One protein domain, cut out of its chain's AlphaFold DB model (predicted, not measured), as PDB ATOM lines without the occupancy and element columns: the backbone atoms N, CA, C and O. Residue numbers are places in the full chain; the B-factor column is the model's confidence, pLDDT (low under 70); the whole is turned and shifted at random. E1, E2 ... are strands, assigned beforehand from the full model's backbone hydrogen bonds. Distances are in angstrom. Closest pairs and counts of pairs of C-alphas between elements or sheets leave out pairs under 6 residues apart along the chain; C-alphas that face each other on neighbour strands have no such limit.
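Overview. This is residues 52 to 156 of the 478 residues of the protein "DUF2341 domain-containing protein" of Thermococcus nautili (UniProt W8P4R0). Look for a long, strongly twisted sheet that bends round on itself into a rod, with the three long strands E7, E3 and E4 making one side and the long hairpin E1 and E2 the other. Short E5 joins the two sides between E4 and E2, short E6 is beside the first residues of E2, and the sheet is open between E1 and E7. The printed part has 105 residues, no named helix and seven named strands, E1 to E7 in chain order; the class is all strand, and the branched sheet is antiparallel in its neighbour pairs. The whole is only just loose, close to compact, with a radius of gyration of the C-alphas of 15.9 A and spans of 50 by 22 by 19 A.

Along the chain. Find C-alpha 65 at (7.380, 21.552, 19.063); from there E2, residues 65 to 76, runs 31.8 A and bends by 53 degrees at residue 70. E1, residues 52 to 61, is 28.8 A long and begins at (32.159, 18.378, 11.093). E5, residues 123 to 128, measures 15.4 A, and E6, residues 133 to 136, 9.7 A. E4, residues 104 to 114, measures 33.0 A, and E3, residues 84 to 94, 31.8 A. E7, residues 145 to 155, is 30.1 A long, bends by 52 degrees at residue 148 and ends at (45.860, 11.576, 19.448).

Arrangement. Start at E2, which has three neighbours. On one side is E1, its hairpin partner, with N 54 and O 73 2.8 A apart, within hydrogen-bond range. On the other side the pairing is staggered: E6 is beside residues 65 to 68, with N 67 and O 134 at 2.8 A, and E5 beside residues 72 to 75, with N 74 and O 124 at 2.8 A. E2 lies on one side of E5 and E4 on the other side, with N 111 and O 127 of E4 and E5 2.8 A apart, within hydrogen-bond range. E5 lies on one side of E4 and E3 on the other side, with N 88 and O 110 at 2.8 A; E4 lies on one side of E3 and E7 on the other side, with N 87 and O 152 at 2.8 A. E3, E4 and E5 form a meander, each strand the antiparallel neighbour of the one before. E2 to E5 form a Greek key, that meander with E2 as the antiparallel neighbour of E5. The edge strands are E1, E6 and E7; E1 and E7 are apart.

Size, cuts and confidence. The two C-alphas farthest apart, of Ser 81 and Gly 99, are 50.0 A apart. The printed part has no cut and no long link. Look for low confidence, pLDDT under 70, at residues 77 to 78, 80, 121, 147, 149 and 151 to 156; the mean of the printed part is 81.3.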
ATOM      1  N   THR A  52      33.571  17.999  11.158       78.75
ATOM      2  CA  THR A  52      32.159  18.378  11.093       78.75
ATOM      3  C   THR A  52      31.420  17.693  12.228       78.75
ATOM      4  O   THR A  52      31.341  16.467  12.258       78.75
ATOM      5  N   ILE A  53      30.869  18.478  13.154       75.75
ATOM      6  CA  ILE A  53      29.998  17.971  14.216       75.75
ATOM      7  C   ILE A  53      28.548  18.097  13.754       75.75
ATOM      8  O   ILE A  53      28.098  19.186  13.406       75.75
ATOM      9  N   THR A  54      27.813  16.991  13.785       84.44
ATOM     10  CA  THR A  54      26.376  16.959  13.505       84.44
ATOM     11  C   THR A  54      25.618  16.734  14.803       84.44
ATOM     12  O   THR A  54      25.895  15.781  15.528       84.44
ATOM     13  N   LEU A  55      24.651  17.602  15.102       82.94
ATOM     14  CA  LEU A  55      23.764  17.458  16.256       82.94
ATOM     15  C   LEU A  55      22.479  16.740  15.846       82.94
ATOM     16  O   LEU A  55      21.845  17.101  14.854       82.94
ATOM     17  N   HIS A  56      22.084  15.740  16.626       86.62
ATOM     18  CA  HIS A  56      20.879  14.956  16.393       86.62
ATOM     19  C   HIS A  56      19.770  15.433  17.328       86.62
ATOM     20  O   HIS A  56      19.905  15.387  18.550       86.62
ATOM     21  N   TRP A  57      18.669  15.890  16.734       87.50
ATOM     22  CA  TRP A  57      17.516  16.418  17.453       87.50
ATOM     23  C   TRP A  57      16.323  15.489  17.280       87.50
ATOM     24  O   TRP A  57      15.936  15.178  16.153       87.50
ATOM     25  N   SER A  58      15.701  15.098  18.388       90.00
ATOM     26  CA  SER A  58      14.365  14.510  18.374       90.00
ATOM     27  C   SER A  58      13.331  15.616  18.517       90.00
ATOM     28  O   SER A  58      13.435  16.456  19.413       90.00
ATOM     29  N   LYS A  59      12.348  15.626  17.620       91.38
ATOM     30  CA  LYS A  59      11.272  16.617  17.596       91.38
ATOM     31  C   LYS A  59       9.965  15.923  17.945       91.38
ATOM     32  O   LYS A  59       9.617  14.924  17.320       91.38
ATOM     33  N   SER A  60       9.246  16.454  18.922       88.19
ATOM     34  CA  SER A  60       7.920  15.975  19.316       88.19
ATOM     35  C   SER A  60       6.943  17.143  19.454       88.19
ATOM     36  O   SER A  60       7.360  18.296  19.547       88.19
ATOM     37  N   GLY A  61       5.640  16.861  19.443       84.50
ATOM     38  CA  GLY A  61       4.594  17.887  19.486       84.50
ATOM     39  C   GLY A  61       4.030  18.256  18.109       84.50
ATOM     40  O   GLY A  61       4.400  17.675  17.090       84.50
ATOM     41  N   GLY A  62       3.070  19.183  18.107       81.50
ATOM     42  CA  GLY A  62       2.338  19.630  16.917       81.50
ATOM     43  C   GLY A  62       2.763  21.033  16.486       81.50
ATOM     44  O   GLY A  62       3.871  21.234  15.996       81.50
ATOM     45  N   ILE A  63       1.870  22.011  16.680       81.88
ATOM     46  CA  ILE A  63       2.133  23.432  16.380       81.88
ATOM     47  C   ILE A  63       3.254  23.982  17.273       81.88
ATOM     48  O   ILE A  63       4.127  24.705  16.804       81.88
ATOM     49  N   ILE A  64       3.237  23.606  18.554       85.56
ATOM     50  CA  ILE A  64       4.346  23.823  19.483       85.56
ATOM     51  C   ILE A  64       5.173  22.542  19.480       85.56
ATOM     52  O   ILE A  64       4.645  21.464  19.777       85.56
ATOM     53  N   GLN A  65       6.446  22.667  19.116       86.75
ATOM     54  CA  GLN A  65       7.380  21.552  19.063       86.75
ATOM     55  C   GLN A  65       8.331  21.602  20.251       86.75
ATOM     56  O   GLN A  65       8.791  22.670  20.643       86.75
ATOM     57  N   THR A  66       8.690  20.435  20.765       89.50
ATOM     58  CA  THR A  66       9.801  20.267  21.696       89.50
ATOM     59  C   THR A  66      10.955  19.622  20.945       89.50
ATOM     60  O   THR A  66      10.824  18.517  20.414       89.50
ATOM     61  N   TRP A  67      12.086  20.318  20.871       90.25
ATOM     62  CA  TRP A  67      13.324  19.829  20.269       90.25
ATOM     63  C   TRP A  67      14.251  19.372  21.391       90.25
ATOM     64  O   TRP A  67      14.707  20.179  22.194       90.25
ATOM     65  N   THR A  68      14.521  18.072  21.458       91.25
ATOM     66  CA  THR A  68      15.440  17.470  22.432       91.25
ATOM     67  C   THR A  68      16.733  17.092  21.732       91.25
ATOM     68  O   THR A  68      16.688  16.366  20.737       91.25
ATOM     69  N   LEU A  69      17.881  17.538  22.246       89.50
ATOM     70  CA  LEU A  69      19.172  17.053  21.760       89.50
ATOM     71  C   LEU A  69      19.342  15.598  22.208       89.50
ATOM     72  O   LEU A  69      19.451  15.332  23.402       89.50
ATOM     73  N   THR A  70      19.341  14.657  21.267       89.19
ATOM     74  CA  THR A  70      19.421  13.215  21.556       89.19
ATOM     75  C   THR A  70      20.797  12.619  21.311       89.19
ATOM     76  O   THR A  70      21.082  11.532  21.803       89.19
ATOM     77  N   GLY A  71      21.658  13.309  20.568       87.62
ATOM     78  CA  GLY A  71      23.013  12.844  20.312       87.62
ATOM     79  C   GLY A  71      23.820  13.825  19.480       87.62
ATOM     80  O   GLY A  71      23.318  14.851  19.020       87.62
ATOM     81  N   ALA A  72      25.078  13.475  19.251       80.50
ATOM     82  CA  ALA A  72      25.935  14.155  18.297       80.50
ATOM     83  C   ALA A  72      26.846  13.138  17.604       80.50
ATOM     84  O   ALA A  72      27.107  12.058  18.134       80.50
ATOM     85  N   SER A  73      27.339  13.484  16.427       81.12
ATOM     86  CA  SER A  73      28.348  12.716  15.703       81.12
ATOM     87  C   SER A  73      29.413  13.643  15.137       81.12
ATOM     88  O   SER A  73      29.195  14.847  15.003       81.12
ATOM     89  N   VAL A  74      30.581  13.088  14.836       80.25
ATOM     90  CA  VAL A  74      31.703  13.806  14.239       80.25
ATOM     91  C   VAL A  74      32.210  13.069  13.008       80.25
ATOM     92  O   VAL A  74      32.300  11.843  13.001       80.25
ATOM     93  N   VAL A  75      32.554  13.830  11.975       77.31
ATOM     94  CA  VAL A  75      33.293  13.356  10.803       77.31
ATOM     95  C   VAL A  75      34.602  14.122  10.734       77.31
ATOM     96  O   VAL A  75      34.606  15.353  10.782       77.31
ATOM     97  N   PHE A  76      35.711  13.401  10.632       76.94
ATOM     98  CA  PHE A  76      37.047  13.984  10.583       76.94
ATOM     99  C   PHE A  76      37.535  14.162   9.137       76.94
ATOM    100  O   PHE A  76      37.186  13.377   8.253       76.94
ATOM    101  N   SER A  77      38.354  15.193   8.900       65.81
ATOM    102  CA  SER A  77      38.857  15.559   7.567       65.81
ATOM    103  C   SER A  77      39.917  14.633   6.986       65.81
ATOM    104  O   SER A  77      40.105  14.605   5.774       65.81
ATOM    105  N   ASN A  78      40.682  13.960   7.843       64.56
ATOM    106  CA  ASN A  78      41.827  13.140   7.462       64.56
ATOM    107  C   ASN A  78      41.970  11.952   8.415       64.56
ATOM    108  O   ASN A  78      41.461  11.995   9.536       64.56
ATOM    109  N   ASP A  79      42.686  10.924   7.966       73.06
ATOM    110  CA  ASP A  79      42.997   9.755   8.783       73.06
ATOM    111  C   ASP A  79      43.946  10.136   9.931       73.06
ATOM    112  O   ASP A  79      44.807  11.014   9.783       73.06
ATOM    113  N   VAL A  80      43.804   9.462  11.072       68.81
ATOM    114  CA  VAL A  80      44.696   9.572  12.232       68.81
ATOM    115  C   VAL A  80      45.015   8.179  12.743       68.81
ATOM    116  O   VAL A  80      44.153   7.491  13.286       68.81
ATOM    117  N   SER A  81      46.272   7.772  12.599       71.81
ATOM    118  CA  SER A  81      46.738   6.460  13.048       71.81
ATOM    119  C   SER A  81      46.999   6.430  14.555       71.81
ATOM    120  O   SER A  81      47.731   7.269  15.077       71.81
ATOM    121  N   GLY A  82      46.492   5.407  15.240       75.44
ATOM    122  CA  GLY A  82      46.666   5.218  16.684       75.44
ATOM    123  C   GLY A  82      45.567   5.876  17.527       75.44
ATOM    124  O   GLY A  82      44.574   6.331  16.972       75.44
ATOM    125  N   PRO A  83      45.723   5.918  18.864       74.75
ATOM    126  CA  PRO A  83      44.668   6.374  19.766       74.75
ATOM    127  C   PRO A  83      44.268   7.832  19.526       74.75
ATOM    128  O   PRO A  83      45.133   8.688  19.329       74.75
ATOM    129  N   VAL A  84      42.968   8.121  19.601       77.19
ATOM    130  CA  VAL A  84      42.401   9.464  19.421       77.19
ATOM    131  C   VAL A  84      41.362   9.759  20.492       77.19
ATOM    132  O   VAL A  84      40.442   8.984  20.719       77.19
ATOM    133  N   ASN A  85      41.491  10.932  21.103       77.25
ATOM    134  CA  ASN A  85      40.583  11.532  22.064       77.25
ATOM    135  C   ASN A  85      40.130  12.893  21.538       77.25
ATOM    136  O   ASN A  85      40.919  13.829  21.428       77.25
ATOM    137  N   PHE A  86      38.846  13.019  21.247       80.12
ATOM    138  CA  PHE A  86      38.201  14.247  20.812       80.12
ATOM    139  C   PHE A  86      37.239  14.743  21.891       80.12
ATOM    140  O   PHE A  86      36.466  13.978  22.465       80.12
ATOM    141  N   THR A  87      37.276  16.037  22.184       73.94
ATOM    142  CA  THR A  87      36.331  16.713  23.074       73.94
ATOM    143  C   THR A  87      35.878  18.011  22.428       73.94
ATOM    144  O   THR A  87      36.710  18.806  22.014       73.94
ATOM    145  N   ALA A  88      34.575  18.272  22.411       70.44
ATOM    146  CA  ALA A  88      33.988  19.541  22.009       70.44
ATOM    147  C   ALA A  88      33.092  20.100  23.121       70.44
ATOM    148  O   ALA A  88      32.373  19.358  23.786       70.44
ATOM    149  N   LYS A  89      33.134  21.414  23.317       82.31
ATOM    150  CA  LYS A  89      32.200  22.203  24.117       82.31
ATOM    151  C   LYS A  89      31.313  22.974  23.143       82.31
ATOM    152  O   LYS A  89      31.821  23.751  22.336       82.31
ATOM    153  N   ILE A  90      30.011  22.733  23.224       74.56
ATOM    154  CA  ILE A  90      28.989  23.255  22.318       74.56
ATOM    155  C   ILE A  90      28.067  24.157  23.131       74.56
ATOM    156  O   ILE A  90      27.500  23.720  24.131       74.56
ATOM    157  N   GLU A  91      27.949  25.410  22.715       80.88
ATOM    158  CA  GLU A  91      27.120  26.428  23.356       80.88
ATOM    159  C   GLU A  91      25.840  26.619  22.538       80.88
ATOM    160  O   GLU A  91      25.893  27.046  21.383       80.88
ATOM    161  N   ILE A  92      24.701  26.254  23.129       82.69
ATOM    162  CA  ILE A  92      23.387  26.229  22.479       82.69
ATOM    163  C   ILE A  92      22.475  27.236  23.170       82.69
ATOM    164  O   ILE A  92      22.304  27.184  24.385       82.69
ATOM    165  N   LEU A  93      21.876  28.138  22.403       88.56
ATOM    166  CA  LEU A  93      20.950  29.146  22.896       88.56
ATOM    167  C   LEU A  93      19.521  28.792  22.472       88.56
ATOM    168  O   LEU A  93      19.254  28.593  21.288       88.56
ATOM    169  N   GLY A  94      18.588  28.727  23.420       89.69
ATOM    170  CA  GLY A  94      17.182  28.461  23.105       89.69
ATOM    171  C   GLY A  94      16.237  28.605  24.294       89.69
ATOM    172  O   GLY A  94      16.662  28.727  25.439       89.69
ATOM    173  N   TYR A  95      14.932  28.593  24.032       90.81
ATOM    174  CA  TYR A  95      13.892  28.748  25.054       90.81
ATOM    175  C   TYR A  95      13.519  27.388  25.637       90.81
ATOM    176  O   TYR A  95      13.199  26.473  24.883       90.81
ATOM    177  N   ARG A  96      13.567  27.222  26.961       87.44
ATOM    178  CA  ARG A  96      13.333  25.922  27.612       87.44
ATOM    179  C   ARG A  96      11.861  25.675  27.904       87.44
ATOM    180  O   ARG A  96      11.438  24.523  27.974       87.44
ATOM    181  N   SER A  97      11.089  26.739  28.094       86.00
ATOM    182  CA  SER A  97       9.681  26.647  28.450       86.00
ATOM    183  C   SER A  97       8.830  27.703  27.751       86.00
ATOM    184  O   SER A  97       9.315  28.728  27.269       86.00
ATOM    185  N   PHE A  98       7.528  27.436  27.678       78.94
ATOM    186  CA  PHE A  98       6.567  28.406  27.177       78.94
ATOM    187  C   PHE A  98       6.368  29.507  28.226       78.94
ATOM    188  O   PHE A  98       5.925  29.226  29.337       78.94
ATOM    189  N   GLY A  99       6.677  30.754  27.867       77.50
ATOM    190  CA  GLY A  99       6.651  31.902  28.782       77.50
ATOM    191  C   GLY A  99       8.038  32.431  29.152       77.50
ATOM    192  O   GLY A  99       8.128  33.507  29.746       77.50
ATOM    193  N   ASP A 100       9.110  31.737  28.758       83.69
ATOM    194  CA  ASP A 100      10.473  32.251  28.881       83.69
ATOM    195  C   ASP A 100      10.601  33.557  28.080       83.69
ATOM    196  O   ASP A 100      10.419  33.589  26.864       83.69
ATOM    197  N   THR A 101      10.924  34.661  28.757       80.75
ATOM    198  CA  THR A 101      11.105  35.966  28.093       80.75
ATOM    199  C   THR A 101      12.451  36.061  27.368       80.75
ATOM    200  O   THR A 101      12.590  36.817  26.409       80.75
ATOM    201  N   TYR A 102      13.438  35.271  27.798       85.81
ATOM    202  CA  TYR A 102      14.796  35.262  27.258       85.81
ATOM    203  C   TYR A 102      15.259  33.825  27.006       85.81
ATOM    204  O   TYR A 102      14.915  32.935  27.789       85.81
ATOM    205  N   PRO A 103      16.050  33.582  25.948       86.94
ATOM    206  CA  PRO A 103      16.600  32.264  25.701       86.94
ATOM    207  C   PRO A 103      17.673  31.925  26.743       86.94
ATOM    208  O   PRO A 103      18.400  32.788  27.235       86.94
ATOM    209  N   THR A 104      17.782  30.644  27.067       89.44
ATOM    210  CA  THR A 104      18.774  30.088  27.985       89.44
ATOM    211  C   THR A 104      19.980  29.577  27.207       89.44
ATOM    212  O   THR A 104      19.827  28.946  26.161       89.44
ATOM    213  N   LEU A 105      21.179  29.834  27.734       90.06
ATOM    214  CA  LEU A 105      22.431  29.278  27.230       90.06
ATOM    215  C   LEU A 105      22.727  27.937  27.906       90.06
ATOM    216  O   LEU A 105      22.917  27.869  29.119       90.06
ATOM    217  N   ASP A 106      22.832  26.889  27.104       88.19
ATOM    218  CA  ASP A 106      23.257  25.556  27.503       88.19
ATOM    219  C   ASP A 106      24.664  25.250  27.006       88.19
ATOM    220  O   ASP A 106      25.034  25.575  25.879       88.19
ATOM    221  N   VAL A 107      25.436  24.560  27.842       88.94
ATOM    222  CA  VAL A 107      26.769  24.071  27.493       88.94
ATOM    223  C   VAL A 107      26.744  22.550  27.475       88.94
ATOM    224  O   VAL A 107      26.602  21.909  28.516       88.94
ATOM    225  N   VAL A 108      26.915  21.969  26.291       81.81
ATOM    226  CA  VAL A 108      26.975  20.520  26.085       81.81
ATOM    227  C   VAL A 108      28.412  20.124  25.775       81.81
ATOM    228  O   VAL A 108      29.032  20.651  24.852       81.81
ATOM    229  N   ARG A 109      28.961  19.175  26.536       84.25
ATOM    230  CA  ARG A 109      30.259  18.570  26.237       84.25
ATOM    231  C   ARG A 109      30.039  17.295  25.436       84.25
ATOM    232  O   ARG A 109      29.345  16.398  25.903       84.25
ATOM    233  N   ALA A 110      30.641  17.217  24.259       73.31
ATOM    234  CA  ALA A 110      30.627  16.049  23.395       73.31
ATOM    235  C   ALA A 110      32.023  15.414  23.364       73.31
ATOM    236  O   ALA A 110      33.020  16.118  23.212       73.31
ATOM    237  N   THR A 111      32.118  14.099  23.531       81.44
ATOM    238  CA  THR A 111      33.399  13.386  23.603       81.44
ATOM    239  C   THR A 111      33.407  12.147  22.730       81.44
ATOM    240  O   THR A 111      32.406  11.443  22.633       81.44
ATOM    241  N   PHE A 112      34.565  11.853  22.156       86.56
ATOM    242  CA  PHE A 112      34.855  10.609  21.462       86.56
ATOM    243  C   PHE A 112      36.255  10.139  21.843       86.56
ATOM    244  O   PHE A 112      37.167  10.949  21.992       86.56
ATOM    245  N   SER A 113      36.416   8.836  22.028       84.81
ATOM    246  CA  SER A 113      37.694   8.219  22.356       84.81
ATOM    247  C   SER A 113      37.787   6.873  21.657       84.81
ATOM    248  O   SER A 113      36.830   6.100  21.661       84.81
ATOM    249  N   THR A 114      38.936   6.596  21.059       82.69
ATOM    250  CA  THR A 114      39.269   5.302  20.475       82.69
ATOM    251  C   THR A 114      40.737   4.987  20.731       82.69
ATOM    252  O   THR A 114      41.587   5.877  20.744       82.69
ATOM    253  N   ASN A 115      41.040   3.703  20.919       80.19
ATOM    254  CA  ASN A 115      42.414   3.199  21.011       80.19
ATOM    255  C   ASN A 115      42.984   2.802  19.638       80.19
ATOM    256  O   ASN A 115      44.141   2.394  19.540       80.19
ATOM    257  N   SER A 116      42.166   2.894  18.593       76.62
ATOM    258  CA  SER A 116      42.477   2.509  17.218       76.62
ATOM    259  C   SER A 116      42.503   3.733  16.312       76.62
ATOM    260  O   SER A 116      42.099   4.819  16.721       76.62
ATOM    261  N   GLU A 117      42.955   3.541  15.075       79.62
ATOM    262  CA  GLU A 117      42.941   4.607  14.082       79.62
ATOM    263  C   GLU A 117      41.532   5.133  13.783       79.62
ATOM    264  O   GLU A 117      40.516   4.457  13.970       79.62
ATOM    265  N   VAL A 118      41.502   6.374  13.314       77.94
ATOM    266  CA  VAL A 118      40.308   7.088  12.880       77.94
ATOM    267  C   VAL A 118      40.458   7.361  11.392       77.94
ATOM    268  O   VAL A 118      41.493   7.872  10.976       77.94
ATOM    269  N   SER A 119      39.441   7.040  10.600       79.50
ATOM    270  CA  SER A 119      39.449   7.238   9.152       79.50
ATOM    271  C   SER A 119      38.659   8.484   8.753       79.50
ATOM    272  O   SER A 119      37.610   8.799   9.325       79.50
ATOM    273  N   ALA A 120      39.148   9.184   7.739       72.06
ATOM    274  CA  ALA A 120      38.516  10.335   7.128       72.06
ATOM    275  C   ALA A 120      37.146   9.959   6.555       72.06
ATOM    276  O   ALA A 120      36.958   8.884   5.986       72.06
ATOM    277  N   GLY A 121      36.175  10.862   6.684       66.06
ATOM    278  CA  GLY A 121      34.840  10.675   6.103       66.06
ATOM    279  C   GLY A 121      33.940   9.658   6.822       66.06
ATOM    280  O   GLY A 121      32.754   9.591   6.506       66.06
ATOM    281  N   ILE A 122      34.449   8.913   7.809       85.62
ATOM    282  CA  ILE A 122      33.637   8.021   8.645       85.62
ATOM    283  C   ILE A 122      32.925   8.824   9.740       85.62
ATOM    284  O   ILE A 122      33.485   9.749  10.331       85.62
ATOM    285  N   VAL A 123      31.667   8.459  10.006       86.19
ATOM    286  CA  VAL A 123      30.839   9.064  11.056       86.19
ATOM    287  C   VAL A 123      31.093   8.353  12.378       86.19
ATOM    288  O   VAL A 123      30.777   7.173  12.528       86.19
ATOM    289  N   TYR A 124      31.606   9.092  13.358       87.00
ATOM    290  CA  TYR A 124      31.828   8.602  14.713       87.00
ATOM    291  C   TYR A 124      30.782   9.178  15.671       87.00
ATOM    292  O   TYR A 124      30.609  10.400  15.722       87.00
ATOM    293  N   PRO A 125      30.073   8.343  16.449       92.69
ATOM    294  CA  PRO A 125      29.137   8.838  17.450       92.69
ATOM    295  C   PRO A 125      29.892   9.517  18.600       92.69
ATOM    296  O   PRO A 125      30.905   9.011  19.083       92.69
ATOM    297  N   LEU A 126      29.379  10.661  19.054       84.00
ATOM    298  CA  LEU A 126      29.871  11.370  20.233       84.00
ATOM    299  C   LEU A 126      28.986  11.053  21.440       84.00
ATOM    300  O   LEU A 126      27.758  11.070  21.356       84.00
ATOM    301  N   THR A 127      29.607  10.855  22.597       93.75
ATOM    302  CA  THR A 127      28.904  10.856  23.883       93.75
ATOM    303  C   THR A 127      28.681  12.297  24.327       93.75
ATOM    304  O   THR A 127      29.641  13.062  24.395       93.75
ATOM    305  N   ILE A 128      27.439  12.677  24.636       89.06
ATOM    306  CA  ILE A 128      27.090  14.029  25.102       89.06
ATOM    307  C   ILE A 128      26.801  14.050  26.608       89.06
ATOM    308  O   ILE A 128      26.241  13.105  27.157       89.06
ATOM    309  N   SER A 129      27.188  15.133  27.287       92.00
ATOM    310  CA  SER A 129      27.054  15.275  28.745       92.00
ATOM    311  C   SER A 129      25.635  15.573  29.226       92.00
ATOM    312  O   SER A 129      25.325  15.373  30.398       92.00
ATOM    313  N   SER A 130      24.791  16.125  28.357       91.06
ATOM    314  CA  SER A 130      23.443  16.587  28.686       91.06
ATOM    315  C   SER A 130      22.556  16.583  27.442       91.06
ATOM    316  O   SER A 130      23.046  16.666  26.318       91.06
ATOM    317  N   HIS A 131      21.244  16.491  27.665       93.38
ATOM    318  CA  HIS A 131      20.217  16.388  26.625       93.38
ATOM    319  C   HIS A 131      19.218  17.549  26.774       93.38
ATOM    320  O   HIS A 131      18.089  17.329  27.223       93.38
ATOM    321  N   PRO A 132      19.636  18.804  26.518       91.19
ATOM    322  CA  PRO A 132      18.762  19.956  26.690       91.19
ATOM    323  C   PRO A 132      17.540  19.876  25.768       91.19
ATOM    324  O   PRO A 132      17.584  19.302  24.672       91.19
ATOM    325  N   GLN A 133      16.444  20.462  26.243       92.75
ATOM    326  CA  GLN A 133      15.161  20.509  25.555       92.75
ATOM    327  C   GLN A 133      14.755  21.960  25.336       92.75
ATOM    328  O   GLN A 133      14.858  22.775  26.254       92.75
ATOM    329  N   TYR A 134      14.264  22.251  24.134       89.44
ATOM    330  CA  TYR A 134      13.820  23.582  23.746       89.44
ATOM    331  C   TYR A 134      12.405  23.551  23.199       89.44
ATOM    332  O   TYR A 134      12.039  22.649  22.442       89.44
ATOM    333  N   VAL A 135      11.628  24.565  23.549       91.00
ATOM    334  CA  VAL A 135      10.321  24.828  22.962       91.00
ATOM    335  C   VAL A 135      10.523  25.669  21.708       91.00
ATOM    336  O   VAL A 135      11.165  26.715  21.744       91.00
ATOM    337  N   VAL A 136       9.959  25.205  20.596       86.94
ATOM    338  CA  VAL A 136      10.030  25.856  19.290       86.94
ATOM    339  C   VAL A 136       8.616  26.121  18.787       86.94
ATOM    340  O   VAL A 136       7.796  25.214  18.632       86.94
ATOM    341  N   LEU A 137       8.349  27.388  18.501       85.56
ATOM    342  CA  LEU A 137       7.156  27.889  17.837       85.56
ATOM    343  C   LEU A 137       7.638  28.964  16.855       85.56
ATOM    344  O   LEU A 137       7.933  30.066  17.311       85.56
ATOM    345  N   PRO A 138       7.731  28.689  15.541       74.31
ATOM    346  CA  PRO A 138       8.498  29.503  14.588       74.31
ATOM    347  C   PRO A 138       8.259  31.021  14.627       74.31
ATOM    348  O   PRO A 138       9.165  31.782  14.301       74.31
ATOM    349  N   SER A 139       7.071  31.468  15.043       77.88
ATOM    350  CA  SER A 139       6.707  32.888  15.127       77.88
ATOM    351  C   SER A 139       7.075  33.590  16.443       77.88
ATOM    352  O   SER A 139       7.046  34.814  16.485       77.88
ATOM    353  N   PHE A 140       7.379  32.855  17.518       80.00
ATOM    354  CA  PHE A 140       7.606  33.418  18.864       80.00
ATOM    355  C   PHE A 140       8.826  32.831  19.582       80.00
ATOM    356  O   PHE A 140       9.515  33.545  20.301       80.00
ATOM    357  N   TYR A 141       9.107  31.547  19.363       83.31
ATOM    358  CA  TYR A 141      10.237  30.822  19.931       83.31
ATOM    359  C   TYR A 141      11.006  30.161  18.779       83.31
ATOM    360  O   TYR A 141      10.590  29.100  18.298       83.31
ATOM    361  N   PRO A 142      12.066  30.804  18.258       84.31
ATOM    362  CA  PRO A 142      12.829  30.261  17.142       84.31
ATOM    363  C   PRO A 142      13.514  28.943  17.519       84.31
ATOM    364  O   PRO A 142      13.646  28.587  18.691       84.31
ATOM    365  N   GLN A 143      13.952  28.210  16.497       86.81
ATOM    366  CA  GLN A 143      14.763  27.009  16.685       86.81
ATOM    367  C   GLN A 143      16.056  27.326  17.464       86.81
ATOM    368  O   GLN A 143      16.584  28.429  17.308       86.81
ATOM    369  N   PRO A 144      16.575  26.382  18.275       84.19
ATOM    370  CA  PRO A 144      17.796  26.602  19.042       84.19
ATOM    371  C   PRO A 144      18.986  26.924  18.129       84.19
ATOM    372  O   PRO A 144      19.166  26.302  17.078       84.19
ATOM    373  N   GLU A 145      19.801  27.888  18.549       85.81
ATOM    374  CA  GLU A 145      20.956  28.400  17.812       85.81
ATOM    375  C   GLU A 145      22.265  27.899  18.430       85.81
ATOM    376  O   GLU A 145      22.402  27.819  19.650       85.81
ATOM    377  N   ILE A 146      23.251  27.577  17.589       81.00
ATOM    378  CA  ILE A 146      24.605  27.240  18.040       81.00
ATOM    379  C   ILE A 146      25.442  28.513  18.031       81.00
ATOM    380  O   ILE A 146      25.797  29.008  16.965       81.00
ATOM    381  N   LEU A 147      25.775  29.024  19.216       69.50
ATOM    382  CA  LEU A 147      26.568  30.246  19.347       69.50
ATOM    383  C   LEU A 147      28.056  29.987  19.133       69.50
ATOM    384  O   LEU A 147      28.750  30.787  18.510       69.50
ATOM    385  N   ASN A 148      28.563  28.885  19.690       71.62
ATOM    386  CA  ASN A 148      29.985  28.583  19.655       71.62
ATOM    387  C   ASN A 148      30.263  27.086  19.800       71.62
ATOM    388  O   ASN A 148      29.565  26.359  20.512       71.62
ATOM    389  N   VAL A 149      31.337  26.638  19.156       61.41
ATOM    390  CA  VAL A 149      31.873  25.286  19.283       61.41
ATOM    391  C   VAL A 149      33.379  25.388  19.458       61.41
ATOM    392  O   VAL A 149      34.094  25.839  18.568       61.41
ATOM    393  N   THR A 150      33.872  24.934  20.606       70.44
ATOM    394  CA  THR A 150      35.310  24.864  20.891       70.44
ATOM    395  C   THR A 150      35.708  23.413  21.090       70.44
ATOM    396  O   THR A 150      35.080  22.700  21.867       70.44
ATOM    397  N   SER A 151      36.733  22.944  20.383       65.31
ATOM    398  CA  SER A 151      37.133  21.536  20.429       65.31
ATOM    399  C   SER A 151      38.626  21.346  20.638       65.31
ATOM    400  O   SER A 151      39.439  22.137  20.172       65.31
ATOM    401  N   ILE A 152      38.968  20.247  21.300       67.50
ATOM    402  CA  ILE A 152      40.321  19.762  21.533       67.50
ATOM    403  C   ILE A 152      40.382  18.338  20.998       67.50
ATOM    404  O   ILE A 152      39.526  17.510  21.312       67.50
ATOM    405  N   ILE A 153      41.414  18.046  20.219       67.81
ATOM    406  CA  ILE A 153      41.725  16.694  19.782       67.81
ATOM    407  C   ILE A 153      43.150  16.345  20.185       67.81
ATOM    408  O   ILE A 153      44.082  17.113  19.964       67.81
ATOM    409  N   LEU A 154      43.298  15.185  20.809       65.81
ATOM    410  CA  LEU A 154      44.556  14.631  21.276       65.81
ATOM    411  C   LEU A 154      44.657  13.225  20.720       65.81
ATOM    412  O   LEU A 154      43.750  12.427  20.918       65.81
ATOM    413  N   GLY A 155      45.734  12.900  20.030       59.09
ATOM    414  CA  GLY A 155      45.860  11.576  19.448       59.09
ATOM    415  C   GLY A 155      46.777  11.541  18.252       59.09
ATOM    416  O   GLY A 155      47.366  12.552  17.870       59.09
ATOM    417  N   GLY A 156      46.876  10.352  17.677       54.06
ATOM    418  CA  GLY A 156      47.910  10.020  16.717       54.06
ATOM    419  C   GLY A 156      49.120   9.390  17.405       54.06
ATOM    420  O   GLY A 156      49.460   9.723  18.543       54.06
TER     421      GLY A 156